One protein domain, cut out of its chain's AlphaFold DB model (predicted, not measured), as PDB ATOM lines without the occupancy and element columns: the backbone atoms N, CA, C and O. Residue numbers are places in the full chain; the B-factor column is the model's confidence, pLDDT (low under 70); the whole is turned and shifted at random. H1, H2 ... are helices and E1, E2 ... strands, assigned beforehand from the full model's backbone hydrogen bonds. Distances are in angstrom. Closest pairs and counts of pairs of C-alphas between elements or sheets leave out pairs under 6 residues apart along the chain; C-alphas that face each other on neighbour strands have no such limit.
ATOM      1  N   ALA A  37     -34.674  -2.620  37.467       85.56
ATOM      2  CA  ALA A  37     -35.000  -3.099  36.120       85.56
ATOM      3  C   ALA A  37     -36.071  -2.265  35.385       85.56
ATOM      4  O   ALA A  37     -36.049  -2.176  34.160       85.56
ATOM      5  N   GLY A  38     -36.981  -1.623  36.126       87.50
ATOM      6  CA  GLY A  38     -37.999  -0.715  35.584       87.50
ATOM      7  C   GLY A  38     -37.490   0.689  35.236       87.50
ATOM      8  O   GLY A  38     -38.271   1.522  34.787       87.50
ATOM      9  N   SER A  39     -36.204   0.978  35.438       88.00
ATOM     10  CA  SER A  39     -35.628   2.287  35.131       88.00
ATOM     11  C   SER A  39     -35.359   2.426  33.641       88.00
ATOM     12  O   SER A  39     -34.730   1.567  33.023       88.00
ATOM     13  N   VAL A  40     -35.784   3.552  33.074       89.06
ATOM     14  CA  VAL A  40     -35.509   3.869  31.674       89.06
ATOM     15  C   VAL A  40     -34.028   4.216  31.506       89.06
ATOM     16  O   VAL A  40     -33.495   5.118  32.158       89.06
ATOM     17  N   LEU A  41     -33.361   3.505  30.603       87.50
ATOM     18  CA  LEU A  41     -31.977   3.748  30.204       87.50
ATOM     19  C   LEU A  41     -31.897   4.743  29.040       87.50
ATOM     20  O   LEU A  41     -31.030   5.622  29.017       87.50
ATOM     21  N   ALA A  42     -32.810   4.630  28.072       86.25
ATOM     22  CA  ALA A  42     -32.882   5.528  26.925       86.25
ATOM     23  C   ALA A  42     -34.297   5.602  26.338       86.25
ATOM     24  O   ALA A  42     -35.021   4.609  26.332       86.25
ATOM     25  N   CYS A  43     -34.640   6.765  25.781       87.69
ATOM     26  CA  CYS A  43     -35.817   6.952  24.938       87.69
ATOM     27  C   CYS A  43     -35.363   7.336  23.534       87.69
ATOM     28  O   CYS A  43     -34.592   8.287  23.363       87.69
ATOM     29  N   CYS A  44     -35.835   6.613  22.530       85.00
ATOM     30  CA  CYS A  44     -35.457   6.839  21.146       85.00
ATOM     31  C   CYS A  44     -36.654   6.645  20.216       85.00
ATOM     32  O   CYS A  44     -37.699   6.153  20.622       85.00
ATOM     33  N   ARG A  45     -36.517   7.059  18.963       86.38
ATOM     34  CA  ARG A  45     -37.460   6.774  17.890       86.38
ATOM     35  C   ARG A  45     -36.809   5.785  16.942       86.38
ATOM     36  O   ARG A  45     -35.747   6.077  16.407       86.38
ATOM     37  N   LEU A  46     -37.426   4.626  16.784       86.88
ATOM     38  CA  LEU A  46     -36.981   3.545  15.923       86.88
ATOM     39  C   LEU A  46     -37.755   3.607  14.605       86.88
ATOM     40  O   LEU A  46     -38.975   3.480  14.589       86.88
ATOM     41  N   HIS A  47     -37.035   3.769  13.509       86.19
ATOM     42  CA  HIS A  47     -37.552   3.702  12.158       86.19
ATOM     43  C   HIS A  47     -37.139   2.365  11.537       86.19
ATOM     44  O   HIS A  47     -35.947   2.107  11.336       86.19
ATOM     45  N   LEU A  48     -38.124   1.503  11.278       81.94
ATOM     46  CA  LEU A  48     -37.930   0.196  10.654       81.94
ATOM     47  C   LEU A  48     -38.417   0.240   9.201       81.94
ATOM     48  O   LEU A  48     -39.592   0.554   8.969       81.94
ATOM     49  N   PRO A  49     -37.560  -0.104   8.225       78.56
ATOM     50  CA  PRO A  49     -38.015  -0.317   6.863       78.56
ATOM     51  C   PRO A  49     -38.959  -1.522   6.838       78.56
ATOM     52  O   PRO A  49     -38.695  -2.558   7.456       78.56
ATOM     53  N   ARG A  50     -40.072  -1.375   6.125       76.94
ATOM     54  CA  ARG A  50     -41.040  -2.448   5.919       76.94
ATOM     55  C   ARG A  50     -40.786  -3.098   4.561       76.94
ATOM     56  O   ARG A  50     -40.634  -2.370   3.578       76.94
ATOM     57  N   PRO A  51     -40.717  -4.439   4.487       67.62
ATOM     58  CA  PRO A  51     -40.567  -5.119   3.212       67.62
ATOM     59  C   PRO A  51     -41.795  -4.869   2.327       67.62
ATOM     60  O   PRO A  51     -42.903  -4.650   2.821       67.62
ATOM     61  N   VAL A  52     -41.598  -4.925   1.010       62.97
ATOM     62  CA  VAL A  52     -42.694  -4.893   0.035       62.97
ATOM     63  C   VAL A  52     -43.506  -6.182   0.196       62.97
ATOM     64  O   VAL A  52     -43.022  -7.263  -0.130       62.97
ATOM     65  N   GLY A  53     -44.720  -6.074   0.737       59.97
ATOM     66  CA  GLY A  53     -45.681  -7.175   0.826       59.97
ATOM     67  C   GLY A  53     -46.699  -7.068  -0.307       59.97
ATOM     68  O   GLY A  53     -47.191  -5.974  -0.579       59.97
ATOM     69  N   ASP A  54     -46.984  -8.174  -0.997       59.56
ATOM     70  CA  ASP A  54     -48.005  -8.281  -2.057       59.56
ATOM     71  C   ASP A  54     -47.962  -7.168  -3.124       59.56
ATOM     72  O   ASP A  54     -48.987  -6.656  -3.577       59.56
ATOM     73  N   GLY A  55     -46.755  -6.743  -3.515       59.81
ATOM     74  CA  GLY A  55     -46.558  -5.709  -4.537       59.81
ATOM     75  C   GLY A  55     -46.908  -4.280  -4.098       59.81
ATOM     76  O   GLY A  55     -46.831  -3.365  -4.917       59.81
ATOM     77  N   LYS A  56     -47.249  -4.052  -2.820       62.94
ATOM     78  CA  LYS A  56     -47.417  -2.712  -2.240       62.94
ATOM     79  C   LYS A  56     -46.280  -2.412  -1.270       62.94
ATOM     80  O   LYS A  56     -46.029  -3.144  -0.315       62.94
ATOM     81  N   GLN A  57     -45.592  -1.298  -1.501       68.31
ATOM     82  CA  GLN A  57     -44.623  -0.778  -0.546       68.31
ATOM     83  C   GLN A  57     -45.378  -0.276   0.690       68.31
ATOM     84  O   GLN A  57     -46.096   0.723   0.628       68.31
ATOM     85  N   LEU A  58     -45.253  -0.998   1.802       76.25
ATOM     86  CA  LEU A  58     -45.819  -0.573   3.076       76.25
ATOM     87  C   LEU A  58     -44.984   0.579   3.642       76.25
ATOM     88  O   LEU A  58     -43.757   0.589   3.530       76.25
ATOM     89  N   ALA A  59     -45.656   1.561   4.242       79.50
ATOM     90  CA  ALA A  59     -44.976   2.703   4.838       79.50
ATOM     91  C   ALA A  59     -44.028   2.237   5.964       79.50
ATOM     92  O   ALA A  59     -44.401   1.345   6.734       79.50
ATOM     93  N   PRO A  60     -42.829   2.833   6.096       82.88
ATOM     94  CA  PRO A  60     -41.915   2.522   7.188       82.88
ATOM     95  C   PRO A  60     -42.555   2.717   8.566       82.88
ATOM     96  O   PRO A  60     -43.327   3.655   8.792       82.88
ATOM     97  N   LEU A  61     -42.192   1.854   9.512       85.44
ATOM     98  CA  LEU A  61     -42.681   1.946  10.882       85.44
ATOM     99  C   LEU A  61     -41.865   2.961  11.666       85.44
ATOM    100  O   LEU A  61     -40.651   2.827  11.770       85.44
ATOM    101  N   ASN A  62     -42.550   3.928  12.270       88.44
ATOM    102  CA  ASN A  62     -41.965   4.916  13.169       88.44
ATOM    103  C   ASN A  62     -42.442   4.640  14.592       88.44
ATOM    104  O   ASN A  62     -43.555   5.009  14.961       88.44
ATOM    105  N   LEU A  63     -41.603   3.978  15.379       89.50
ATOM    106  CA  LEU A  63     -41.939   3.493  16.711       89.50
ATOM    107  C   LEU A  63     -41.246   4.345  17.770       89.50
ATOM    108  O   LEU A  63     -40.046   4.608  17.680       89.50
ATOM    109  N   ASP A  64     -41.976   4.746  18.803       91.19
ATOM    110  CA  ASP A  64     -41.337   5.300  19.993       91.19
ATOM    111  C   ASP A  64     -40.824   4.138  20.857       91.19
ATOM    112  O   ASP A  64     -41.520   3.148  21.088       91.19
ATOM    113  N   LEU A  65     -39.573   4.246  21.289       91.75
ATOM    114  CA  LEU A  65     -38.782   3.180  21.884       91.75
ATOM    115  C   LEU A  65     -38.309   3.587  23.275       91.75
ATOM    116  O   LEU A  65     -37.617   4.592  23.432       91.75
ATOM    117  N   HIS A  66     -38.608   2.754  24.266       92.88
ATOM    118  CA  HIS A  66     -38.145   2.910  25.642       92.88
ATOM    119  C   HIS A  66     -37.283   1.711  26.026       92.88
ATOM    120  O   HIS A  66     -37.760   0.578  26.070       92.88
ATOM    121  N   ALA A  67     -36.002   1.957  26.282       92.19
ATOM    122  CA  ALA A  67     -35.040   0.943  26.678       92.19
ATOM    123  C   ALA A  67     -34.946   0.853  28.207       92.19
ATOM    124  O   ALA A  67     -34.760   1.866  28.881       92.19
ATOM    125  N   PHE A  68     -35.021  -0.367  28.722       92.56
ATOM    126  CA  PHE A  68     -34.884  -0.760  30.126       92.56
ATOM    127  C   PHE A  68     -33.707  -1.730  30.281       92.56
ATOM    128  O   PHE A  68     -33.033  -2.051  29.303       92.56
ATOM    129  N   SER A  69     -33.464  -2.231  31.495       90.12
ATOM    130  CA  SER A  69     -32.299  -3.081  31.774       90.12
ATOM    131  C   SER A  69     -32.210  -4.338  30.909       90.12
ATOM    132  O   SER A  69     -31.118  -4.718  30.540       90.12
ATOM    133  N   SER A  70     -33.307  -4.999  30.562       92.31
ATOM    134  CA  SER A  70     -33.273  -6.201  29.708       92.31
ATOM    135  C   SER A  70     -34.379  -6.209  28.662       92.31
ATOM    136  O   SER A  70     -34.663  -7.232  28.039       92.31
ATOM    137  N   LYS A  71     -35.053  -5.071  28.483       94.62
ATOM    138  CA  LYS A  71     -36.223  -4.970  27.619       94.62
ATOM    139  C   LYS A  71     -36.257  -3.664  26.863       94.62
ATOM    140  O   LYS A  71     -35.771  -2.640  27.330       94.62
ATOM    141  N   VAL A  72     -36.914  -3.709  25.720       94.56
ATOM    142  CA  VAL A  72     -37.281  -2.539  24.945       94.56
ATOM    143  C   VAL A  72     -38.786  -2.564  24.735       94.56
ATOM    144  O   VAL A  72     -39.333  -3.561  24.268       94.56
ATOM    145  N   VAL A  73     -39.452  -1.470  25.088       95.00
ATOM    146  CA  VAL A  73     -40.884  -1.279  24.858       95.00
ATOM    147  C   VAL A  73     -41.073  -0.361  23.660       95.00
ATOM    148  O   VAL A  73     -40.467   0.709  23.592       95.00
ATOM    149  N   LEU A  74     -41.910  -0.796  22.726       94.06
ATOM    150  CA  LEU A  74     -42.241  -0.094  21.494       94.06
ATOM    151  C   LEU A  74     -43.704   0.341  21.535       94.06
ATOM    152  O   LEU A  74     -44.579  -0.450  21.892       94.06
ATOM    153  N   SER A  75     -43.966   1.571  21.116       92.25
ATOM    154  CA  SER A  75     -45.311   2.108  20.903       92.25
ATOM    155  C   SER A  75     -45.442   2.710  19.506       92.25
ATOM    156  O   SER A  75     -44.446   3.092  18.894       92.25
ATOM    157  N   GLY A  76     -46.678   2.806  19.011       88.25
ATOM    158  CA  GLY A  76     -46.957   3.282  17.648       88.25
ATOM    159  C   GLY A  76     -46.962   2.167  16.599       88.25
ATOM    160  O   GLY A  76     -46.808   2.437  15.413       88.25
ATOM    161  N   LEU A  77     -47.126   0.914  17.031       89.38
ATOM    162  CA  LEU A  77     -47.268  -0.218  16.119       89.38
ATOM    163  C   LEU A  77     -48.595  -0.136  15.365       89.38
ATOM    164  O   LEU A  77     -49.628   0.246  15.921       89.38
ATOM    165  N   THR A  78     -48.567  -0.542  14.102       87.56
ATOM    166  CA  THR A  78     -49.771  -0.743  13.303       87.56
ATOM    167  C   THR A  78     -50.338  -2.143  13.564       87.56
ATOM    168  O   THR A  78     -49.625  -3.041  14.011       87.56
ATOM    169  N   VAL A  79     -51.642  -2.331  13.347       85.69
ATOM    170  CA  VAL A  79     -52.361  -3.576  13.700       85.69
ATOM    171  C   VAL A  79     -51.903  -4.803  12.903       85.69
ATOM    172  O   VAL A  79     -52.096  -5.933  13.331       85.69
ATOM    173  N   ASP A  80     -51.287  -4.582  11.747       84.81
ATOM    174  CA  ASP A  80     -50.731  -5.618  10.879       84.81
ATOM    175  C   ASP A  80     -49.355  -6.127  11.340       84.81
ATOM    176  O   ASP A  80     -48.890  -7.148  10.840       84.81
ATOM    177  N   VAL A  81     -48.712  -5.458  12.306       86.69
ATOM    178  CA  VAL A  81     -47.373  -5.827  12.785       86.69
ATOM    179  C   VAL A  81     -47.477  -6.800  13.943       86.69
ATOM    180  O   VAL A  81     -47.724  -6.412  15.085       86.69
ATOM    181  N   GLY A  82     -47.231  -8.070  13.644       89.12
ATOM    182  CA  GLY A  82     -47.194  -9.141  14.632       89.12
ATOM    183  C   GLY A  82     -45.814  -9.372  15.253       89.12
ATOM    184  O   GLY A  82     -44.790  -8.818  14.845       89.12
ATOM    185  N   GLU A  83     -45.777 -10.279  16.230       92.44
ATOM    186  CA  GLU A  83     -44.545 -10.692  16.913       92.44
ATOM    187  C   GLU A  83     -43.492 -11.241  15.944       92.44
ATOM    188  O   GLU A  83     -42.324 -10.869  16.037       92.44
ATOM    189  N   ALA A  84     -43.900 -12.082  14.989       88.81
ATOM    190  CA  ALA A  84     -42.992 -12.711  14.033       88.81
ATOM    191  C   ALA A  84     -42.236 -11.684  13.173       88.81
ATOM    192  O   ALA A  84     -41.037 -11.838  12.929       88.81
ATOM    193  N   GLU A  85     -42.916 -10.613  12.752       86.69
ATOM    194  CA  GLU A  85     -42.301  -9.549  11.962       86.69
ATOM    195  C   GLU A  85     -41.264  -8.787  12.789       86.69
ATOM    196  O   GLU A  85     -40.119  -8.654  12.359       86.69
ATOM    197  N   LEU A  86     -41.615  -8.360  14.007       88.81
ATOM    198  CA  LEU A  86     -40.664  -7.689  14.895       88.81
ATOM    199  C   LEU A  86     -39.471  -8.597  15.210       88.81
ATOM    200  O   LEU A  86     -38.316  -8.182  15.090       88.81
ATOM    201  N   MET A  87     -39.723  -9.860  15.547       91.44
ATOM    202  CA  MET A  87     -38.664 -10.803  15.892       91.44
ATOM    203  C   MET A  87     -37.731 -11.109  14.719       91.44
ATOM    204  O   MET A  87     -36.552 -11.365  14.961       91.44
ATOM    205  N   ARG A  88     -38.161 -10.968  13.456       87.38
ATOM    206  CA  ARG A  88     -37.262 -11.047  12.288       87.38
ATOM    207  C   ARG A  88     -36.147  -9.996  12.327       87.38
ATOM    208  O   ARG A  88     -35.031 -10.265  11.878       87.38
ATOM    209  N   PHE A  89     -36.439  -8.809  12.855       85.62
ATOM    210  CA  PHE A  89     -35.460  -7.733  13.011       85.62
ATOM    211  C   PHE A  89     -34.687  -7.867  14.320       85.62
ATOM    212  O   PHE A  89     -33.456  -7.851  14.320       85.62
ATOM    213  N   PHE A  90     -35.403  -8.029  15.431       89.88
ATOM    214  CA  PHE A  90     -34.814  -7.974  16.766       89.88
ATOM    215  C   PHE A  90     -33.985  -9.212  17.128       89.88
ATOM    216  O   PHE A  90     -32.999  -9.072  17.849       89.88
ATOM    217  N   SER A  91     -34.293 -10.396  16.587       90.06
ATOM    218  CA  SER A  91     -33.461 -11.596  16.802       90.06
ATOM    219  C   SER A  91     -32.032 -11.413  16.285       90.06
ATOM    220  O   SER A  91     -31.076 -11.792  16.956       90.06
ATOM    221  N   LYS A  92     -31.862 -10.725  15.146       87.56
ATOM    222  CA  LYS A  92     -30.542 -10.370  14.594       87.56
ATOM    223  C   LYS A  92     -29.760  -9.408  15.492       87.56
ATOM    224  O   LYS A  92     -28.544  -9.318  15.376       87.56
ATOM    225  N   GLN A  93     -30.459  -8.691  16.372       86.81
ATOM    226  CA  GLN A  93     -29.878  -7.786  17.361       86.81
ATOM    227  C   GLN A  93     -29.681  -8.460  18.730       86.81
ATOM    228  O   GLN A  93     -29.316  -7.784  19.686       86.81
ATOM    229  N   GLY A  94     -29.919  -9.773  18.837       89.38
ATOM    230  CA  GLY A  94     -29.745 -10.539  20.073       89.38
ATOM    231  C   GLY A  94     -30.988 -10.618  20.963       89.38
ATOM    232  O   GLY A  94     -30.888 -11.079  22.098       89.38
ATOM    233  N   ALA A  95     -32.162 -10.189  20.488       93.50
ATOM    234  CA  ALA A  95     -33.397 -10.376  21.244       93.50
ATOM    235  C   ALA A  95     -33.808 -11.853  21.293       93.50
ATOM    236  O   ALA A  95     -33.712 -12.577  20.301       93.50
ATOM    237  N   THR A  96     -34.337 -12.277  22.438       95.75
ATOM    238  CA  THR A  96     -34.734 -13.669  22.694       95.75
ATOM    239  C   THR A  96     -36.239 -13.875  22.705       95.75
ATOM    240  O   THR A  96     -36.706 -14.987  22.473       95.75
ATOM    241  N   LYS A  97     -37.016 -12.820  22.974       95.88
ATOM    242  CA  LYS A  97     -38.478 -12.907  23.048       95.88
ATOM    243  C   LYS A  97     -39.138 -11.602  22.632       95.88
ATOM    244  O   LYS A  97     -38.702 -10.534  23.059       95.88
ATOM    245  N   GLY A  98     -40.225 -11.704  21.878       95.31
ATOM    246  CA  GLY A  98     -41.139 -10.608  21.592       95.31
ATOM    247  C   GLY A  98     -42.496 -10.885  22.225       95.31
ATOM    248  O   GLY A  98     -42.856 -12.032  22.455       95.31
ATOM    249  N   ILE A  99     -43.226  -9.833  22.564       95.38
ATOM    250  CA  ILE A  99     -44.648  -9.900  22.894       95.38
ATOM    251  C   ILE A  99     -45.279  -8.692  22.225       95.38
ATOM    252  O   ILE A  99     -44.793  -7.578  22.425       95.38
ATOM    253  N   VAL A 100     -46.346  -8.903  21.459       95.00
ATOM    254  CA  VAL A 100     -47.125  -7.828  20.839       95.00
ATOM    255  C   VAL A 100     -48.537  -7.859  21.394       95.00
ATOM    256  O   VAL A 100     -49.156  -8.917  21.486       95.00
ATOM    257  N   ALA A 101     -49.036  -6.692  21.781       92.38
ATOM    258  CA  ALA A 101     -50.393  -6.508  22.254       92.38
ATOM    259  C   ALA A 101     -51.072  -5.417  21.426       92.38
ATOM    260  O   ALA A 101     -50.625  -4.267  21.405       92.38
ATOM    261  N   HIS A 102     -52.174  -5.787  20.778       90.19
ATOM    262  CA  HIS A 102     -53.058  -4.859  20.085       90.19
ATOM    263  C   HIS A 102     -54.294  -4.611  20.947       90.19
ATOM    264  O   HIS A 102     -55.008  -5.544  21.314       90.19
ATOM    265  N   ALA A 103     -54.548  -3.347  21.264       84.50
ATOM    266  CA  ALA A 103     -55.751  -2.888  21.937       84.50
ATOM    267  C   ALA A 103     -56.483  -1.870  21.050       84.50
ATOM    268  O   ALA A 103     -55.953  -1.362  20.058       84.50
ATOM    269  N   ARG A 104     -57.742  -1.566  21.385       80.25
ATOM    270  CA  ARG A 104     -58.527  -0.579  20.632       80.25
ATOM    271  C   ARG A 104     -57.853   0.794  20.729       80.25
ATOM    272  O   ARG A 104     -57.848   1.403  21.791       80.25
ATOM    273  N   GLY A 105     -57.297   1.263  19.613       75.69
ATOM    274  CA  GLY A 105     -56.659   2.578  19.499       75.69
ATOM    275  C   GLY A 105     -55.181   2.635  19.898       75.69
ATOM    276  O   GLY A 105     -54.568   3.688  19.743       75.69
ATOM    277  N   CYS A 106     -54.579   1.539  20.370       81.19
ATOM    278  CA  CYS A 106     -53.157   1.509  20.710       81.19
ATOM    279  C   CYS A 106     -52.557   0.106  20.559       81.19
ATOM    280  O   CYS A 106     -53.185  -0.897  20.880       81.19
ATOM    281  N   SER A 107     -51.317   0.042  20.079       90.81
ATOM    282  CA  SER A 107     -50.565  -1.209  19.966       90.81
ATOM    283  C   SER A 107     -49.171  -1.027  20.546       90.81
ATOM    284  O   SER A 107     -48.504  -0.018  20.285       90.81
ATOM    285  N   PHE A 108     -48.737  -2.021  21.314       93.19
ATOM    286  CA  PHE A 108     -47.459  -2.019  22.015       93.19
ATOM    287  C   PHE A 108     -46.725  -3.335  21.797       93.19
ATOM    288  O   PHE A 108     -47.345  -4.386  21.634       93.19
ATOM    289  N   ALA A 109     -45.400  -3.281  21.851       95.19
ATOM    290  CA  ALA A 109     -44.580  -4.477  21.920       95.19
ATOM    291  C   ALA A 109     -43.547  -4.374  23.031       95.19
ATOM    292  O   ALA A 109     -43.046  -3.297  23.344       95.19
ATOM    293  N   SER A 110     -43.204  -5.524  23.595       96.00
ATOM    294  CA  SER A 110     -42.092  -5.688  24.519       96.00
ATOM    295  C   SER A 110     -41.120  -6.695  23.925       96.00
ATOM    296  O   SER A 110     -41.458  -7.865  23.758       96.00
ATOM    297  N   ILE A 111     -39.893  -6.258  23.675       96.56
ATOM    298  CA  ILE A 111     -38.794  -7.091  23.194       96.56
ATOM    299  C   ILE A 111     -37.829  -7.336  24.351       96.56
ATOM    300  O   ILE A 111     -37.428  -6.395  25.030       96.56
ATOM    301  N   THR A 112     -37.480  -8.592  24.604       96.62
ATOM    302  CA  THR A 112     -36.590  -9.007  25.695       96.62
ATOM    303  C   THR A 112     -35.226  -9.391  25.147       96.62
ATOM    304  O   THR A 112     -35.126 -10.085  24.135       96.62
ATOM    305  N   PHE A 113     -34.191  -8.958  25.855       95.44
ATOM    306  CA  PHE A 113     -32.791  -9.256  25.601       95.44
ATOM    307  C   PHE A 113     -32.193 -10.005  26.802       95.44
ATOM    308  O   PHE A 113     -32.708  -9.868  27.917       95.44
ATOM    309  N   PRO A 114     -31.115 -10.785  26.610       94.00
ATOM    310  CA  PRO A 114     -30.460 -11.503  27.700       94.00
ATOM    311  C   PRO A 114     -29.909 -10.573  28.785       94.00
ATOM    312  O   PRO A 114     -30.062 -10.856  29.974       94.00
ATOM    313  N   THR A 115     -29.285  -9.458  28.388       90.81
ATOM    314  CA  THR A 115     -28.592  -8.551  29.313       90.81
ATOM    315  C   THR A 115     -28.791  -7.069  28.983       90.81
ATOM    316  O   THR A 115     -29.233  -6.695  27.895       90.81
ATOM    317  N   CYS A 116     -28.404  -6.198  29.923       89.62
ATOM    318  CA  CYS A 116     -28.391  -4.748  29.704       89.62
ATOM    319  C   CYS A 116     -27.365  -4.293  28.679       89.62
ATOM    320  O   CYS A 116     -27.615  -3.327  27.957       89.62
ATOM    321  N   THR A 117     -26.265  -5.029  28.552       89.44
ATOM    322  CA  THR A 117     -25.258  -4.797  27.524       89.44
ATOM    323  C   THR A 117     -25.844  -5.015  26.137       89.44
ATOM    324  O   THR A 117     -25.551  -4.235  25.237       89.44
ATOM    325  N   ASP A 118     -26.720  -6.006  25.955       91.25
ATOM    326  CA  ASP A 118     -27.374  -6.257  24.664       91.25
ATOM    327  C   ASP A 118     -28.318  -5.109  24.289       91.25
ATOM    328  O   ASP A 118     -28.264  -4.596  23.171       91.25
ATOM    329  N   VAL A 119     -29.114  -4.623  25.251       90.81
ATOM    330  CA  VAL A 119     -29.977  -3.446  25.051       90.81
ATOM    331  C   VAL A 119     -29.141  -2.204  24.734       90.81
ATOM    332  O   VAL A 119     -29.448  -1.466  23.797       90.81
ATOM    333  N   ALA A 120     -28.066  -1.968  25.487       87.69
ATOM    334  CA  ALA A 120     -27.178  -0.831  25.277       87.69
ATOM    335  C   ALA A 120     -26.425  -0.918  23.946       87.69
ATOM    336  O   ALA A 120     -26.235   0.101  23.286       87.69
ATOM    337  N   THR A 121     -26.049  -2.124  23.524       86.25
ATOM    338  CA  THR A 121     -25.428  -2.396  22.223       86.25
ATOM    339  C   THR A 121     -26.394  -2.127  21.093       86.25
ATOM    340  O   THR A 121     -26.025  -1.449  20.138       86.25
ATOM    341  N   PHE A 122     -27.631  -2.599  21.208       86.44
ATOM    342  CA  PHE A 122     -28.674  -2.330  20.231       86.44
ATOM    343  C   PHE A 122     -28.935  -0.820  20.095       86.44
ATOM    344  O   PHE A 122     -28.829  -0.269  19.001       86.44
ATOM    345  N   VAL A 123     -29.173  -0.124  21.212       84.38
ATOM    346  CA  VAL A 123     -29.405   1.331  21.207       84.38
ATOM    347  C   VAL A 123     -28.170   2.099  20.711       84.38
ATOM    348  O   VAL A 123     -28.307   3.056  19.951       84.38
ATOM    349  N   GLY A 124     -26.966   1.680  21.111       76.50
ATOM    350  CA  GLY A 124     -25.701   2.316  20.743       76.50
ATOM    351  C   GLY A 124     -25.346   2.143  19.264       76.50
ATOM    352  O   GLY A 124     -25.106   3.133  18.579       76.50
ATOM    353  N   ARG A 125     -25.367   0.910  18.737       70.81
ATOM    354  CA  ARG A 125     -25.078   0.618  17.317       70.81
ATOM    355  C   ARG A 125     -26.005   1.385  16.384       70.81
ATOM    356  O   ARG A 125     -25.545   1.989  15.420       70.81
ATOM    357  N   SER A 126     -27.298   1.400  16.696       61.31
ATOM    358  CA  SER A 126     -28.280   2.088  15.865       61.31
ATOM    359  C   SER A 126     -28.170   3.613  15.939       61.31
ATOM    360  O   SER A 126     -28.523   4.272  14.968       61.31
ATOM    361  N   ALA A 127     -27.647   4.183  17.032       55.47
ATOM    362  CA  ALA A 127     -27.342   5.613  17.117       55.47
ATOM    363  C   ALA A 127     -26.100   6.000  16.287       55.47
ATOM    364  O   ALA A 127     -26.055   7.094  15.729       55.47
ATOM    365  N   HIS A 128     -25.112   5.106  16.160       48.88
ATOM    366  CA  HIS A 128     -23.904   5.349  15.358       48.88
ATOM    367  C   HIS A 128     -24.106   5.195  13.850       48.88
ATOM    368  O   HIS A 128     -23.404   5.860  13.093       48.88
ATOM    369  N   ALA A 129     -25.097   4.418  13.405       49.75
ATOM    370  CA  ALA A 129     -25.462   4.325  11.987       49.75
ATOM    371  C   ALA A 129     -25.877   5.681  11.364       49.75
ATOM    372  O   ALA A 129     -25.880   5.822  10.149       49.75
ATOM    373  N   PHE A 130     -26.191   6.703  12.173       39.97
ATOM    374  CA  PHE A 130     -26.487   8.059  11.683       39.97
ATOM    375  C   PHE A 130     -25.257   8.925  11.439       39.97
ATOM    376  O   PHE A 130     -25.378   9.971  10.807       39.97
ATOM    377  N   ALA A 131     -24.099   8.548  11.980       44.19
ATOM    378  CA  ALA A 131     -22.895   9.349  11.821       44.19
ATOM    379  C   ALA A 131     -22.175   9.071  10.492       44.19
ATOM    380  O   ALA A 131     -21.328   9.878  10.123       44.19
ATOM    381  N   ASP A 132     -22.490   7.965   9.801       42.41
ATOM    382  CA  ASP A 132     -21.600   7.430   8.759       42.41
ATOM    383  C   ASP A 132     -22.195   7.269   7.352       42.41
ATOM    384  O   ASP A 132     -21.417   7.164   6.415       42.41
ATOM    385  N   ASP A 133     -23.516   7.303   7.123       43.00
ATOM    386  CA  ASP A 133     -24.026   6.882   5.802       43.00
ATOM    387  C   ASP A 133     -24.639   7.973   4.914       43.00
ATOM    388  O   ASP A 133     -25.624   8.638   5.245       43.00
ATOM    389  N   LYS A 134     -24.036   8.077   3.719       42.19
ATOM    390  CA  LYS A 134     -24.488   8.790   2.518       42.19
ATOM    391  C   LYS A 134     -25.245   7.889   1.526       42.19
ATOM    392  O   LYS A 134     -25.658   8.410   0.497       42.19
ATOM    393  N   ASP A 135     -25.474   6.603   1.806       38.84
ATOM    394  CA  ASP A 135     -26.101   5.680   0.845       38.84
ATOM    395  C   ASP A 135     -27.370   4.985   1.372       38.84
ATOM    396  O   ASP A 135     -27.393   4.333   2.415       38.84
ATOM    397  N   GLY A 136     -28.455   5.108   0.599       41.81
ATOM    398  CA  GLY A 136     -29.805   4.631   0.913       41.81
ATOM    399  C   GLY A 136     -30.018   3.124   0.736       41.81
ATOM    400  O   GLY A 136     -30.785   2.703  -0.130       41.81
ATOM    401  N   ARG A 137     -29.377   2.299   1.569       42.66
ATOM    402  CA  ARG A 137     -29.806   0.902   1.795       42.66
ATOM    403  C   ARG A 137     -30.774   0.844   2.978       42.66
ATOM    404  O   ARG A 137     -30.758   1.735   3.808       42.66
ATOM    405  N   GLU A 138     -31.636  -0.173   3.031       51.88
ATOM    406  CA  GLU A 138     -32.700  -0.389   4.033       51.88
ATOM    407  C   GLU A 138     -32.178  -0.400   5.486       51.88
ATOM    408  O   GLU A 138     -31.974  -1.447   6.105       51.88
ATOM    409  N   THR A 139     -31.931   0.776   6.045       55.06
ATOM    410  CA  THR A 139     -31.256   0.963   7.325       55.06
ATOM    411  C   THR A 139     -32.274   1.142   8.445       55.06
ATOM    412  O   THR A 139     -33.266   1.866   8.350       55.06
ATOM    413  N   VAL A 140     -32.038   0.426   9.545       57.41
ATOM    414  CA  VAL A 140     -32.781   0.614  10.791       57.41
ATOM    415  C   VAL A 140     -32.190   1.812  11.520       57.41
ATOM    416  O   VAL A 140     -31.007   1.824  11.861       57.41
ATOM    417  N   HIS A 141     -33.031   2.799  11.800       61.38
ATOM    418  CA  HIS A 141     -32.616   4.092  12.329       61.38
ATOM    419  C   HIS A 141     -33.178   4.285  13.743       61.38
ATOM    420  O   HIS A 141     -34.388   4.311  13.924       61.38
ATOM    421  N   VAL A 142     -32.324   4.448  14.757       58.50
ATOM    422  CA  VAL A 142     -32.734   4.782  16.139       58.50
ATOM    423  C   VAL A 142     -32.279   6.187  16.547       58.50
ATOM    424  O   VAL A 142     -31.126   6.403  16.908       58.50
ATOM    425  N   CYS A 143     -33.190   7.157  16.544       61.75
ATOM    426  CA  CYS A 143     -32.910   8.534  16.951       61.75
ATOM    427  C   CYS A 143     -33.236   8.742  18.436       61.75
ATOM    428  O   CYS A 143     -34.404   8.780  18.822       61.75
ATOM    429  N   CYS A 144     -32.231   8.871  19.299       56.91
ATOM    430  CA  CYS A 144     -32.472   9.053  20.731       56.91
ATOM    431  C   CYS A 144     -32.862  10.494  21.087       56.91
ATOM    432  O   CYS A 144     -32.139  11.445  20.794       56.91
ATOM    433  N   ARG A 145     -34.012  10.657  21.757       49.91
ATOM    434  CA  ARG A 145     -34.485  11.952  22.262       49.91
ATOM    435  C   ARG A 145     -33.741  12.258  23.559       49.91
ATOM    436  O   ARG A 145     -34.135  11.811  24.630       49.91
TER     437      ARG A 145
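AT A GLANCE: This is residues 37 to 145 of the 166 residues of a protein of Symbiodinium sp. CCMP2592 (UniProt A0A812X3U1). A single twisted sheet of six antiparallel strands makes a wall, with two helices over one face: H1 over the E4 and E5 end, H2 over the part that runs from E3 to E6. Residues 131 to 136 stick out, in the link between H2 and E6. The printed part has 109 residues, with named elements in the order E1 E2 E3 H1 E4 E5 H2 E6; the sheet's order is E4 E5 E3 E2 E1 E6, and the class is mixed, helices and strands. It is compact, with a radius of gyration of the C-alphas of 13.7 A and spans of 41 by 39 by 24 A.

IN THESE COORDINATES: Find C-alpha 42 at (-32.882, 5.528, 26.925); from there E1 runs through residues 42 to 48, 17.9 A. E2 is residues 61 to 67, 17.6 A, and E3 is residues 71 to 75, 13.3 A. H1 begins at C-alpha 83, at (-44.545, -10.692, 16.913), and takes residues 83 to 93, 15.0 A. Next come E4, residues 97 to 103, 20.0 A, and E5, residues 106 to 112, 20.2 A. H2 is residues 116 to 128, 18.1 A. E6, residues 141 to 144, 9.8 A, ends at C-alpha 144, at (-32.472, 9.053, 20.731).

HOW THE PARTS SIT: Start with E1, E2 and E3, a meander, each strand the antiparallel neighbour of the one before. Look for N 44 and O 65, 2.8 A, between E1 and E2, and N 66 and O 73, 2.8 A, between E2 and E3. E5 is the antiparallel neighbour of E3, with N 72 and O 111 at 2.8 A. E4 and E5 form a hairpin, with N 101 and O 108 at 2.9 A. At the other edge E6 is antiparallel to E1, with N 45 and O 143 at 2.7 A. E3, H1 and E4 make a split strand-helix-strand unit, two strands running the same way with E5 between them, and its crossover is right-handed. H1 is on the sheet at a height of 5.6 A, only just over E5, with 3 C-alphas. H2 is on the sheet at a height of 8.8 A and runs along the strands, at 2 degrees to E3 on the local plane. The closest C-alphas of H2 and E6 are those of Ser 126 and Val 142, 5.2 A. H1 and H2 are close but not clearly touching, with C-alphas of Gln 93 and Phe 122 at 6.3 A, and about perpendicular at 85 degrees. In H2 every O i to N i+4 pair is within hydrogen-bond range; in H1, 4 of 7 are.

THE WHOLE: The C-alphas farthest apart are those of Ala 37 and Gly 55, 42.3 A. The printed part has no cut. The links E1 to E2 and H2 to E6 are long, 12 residues each. Confidence is under 70 at residues 51 to 57 and 126 to 145; the mean pLDDT of the printed part is 79.9.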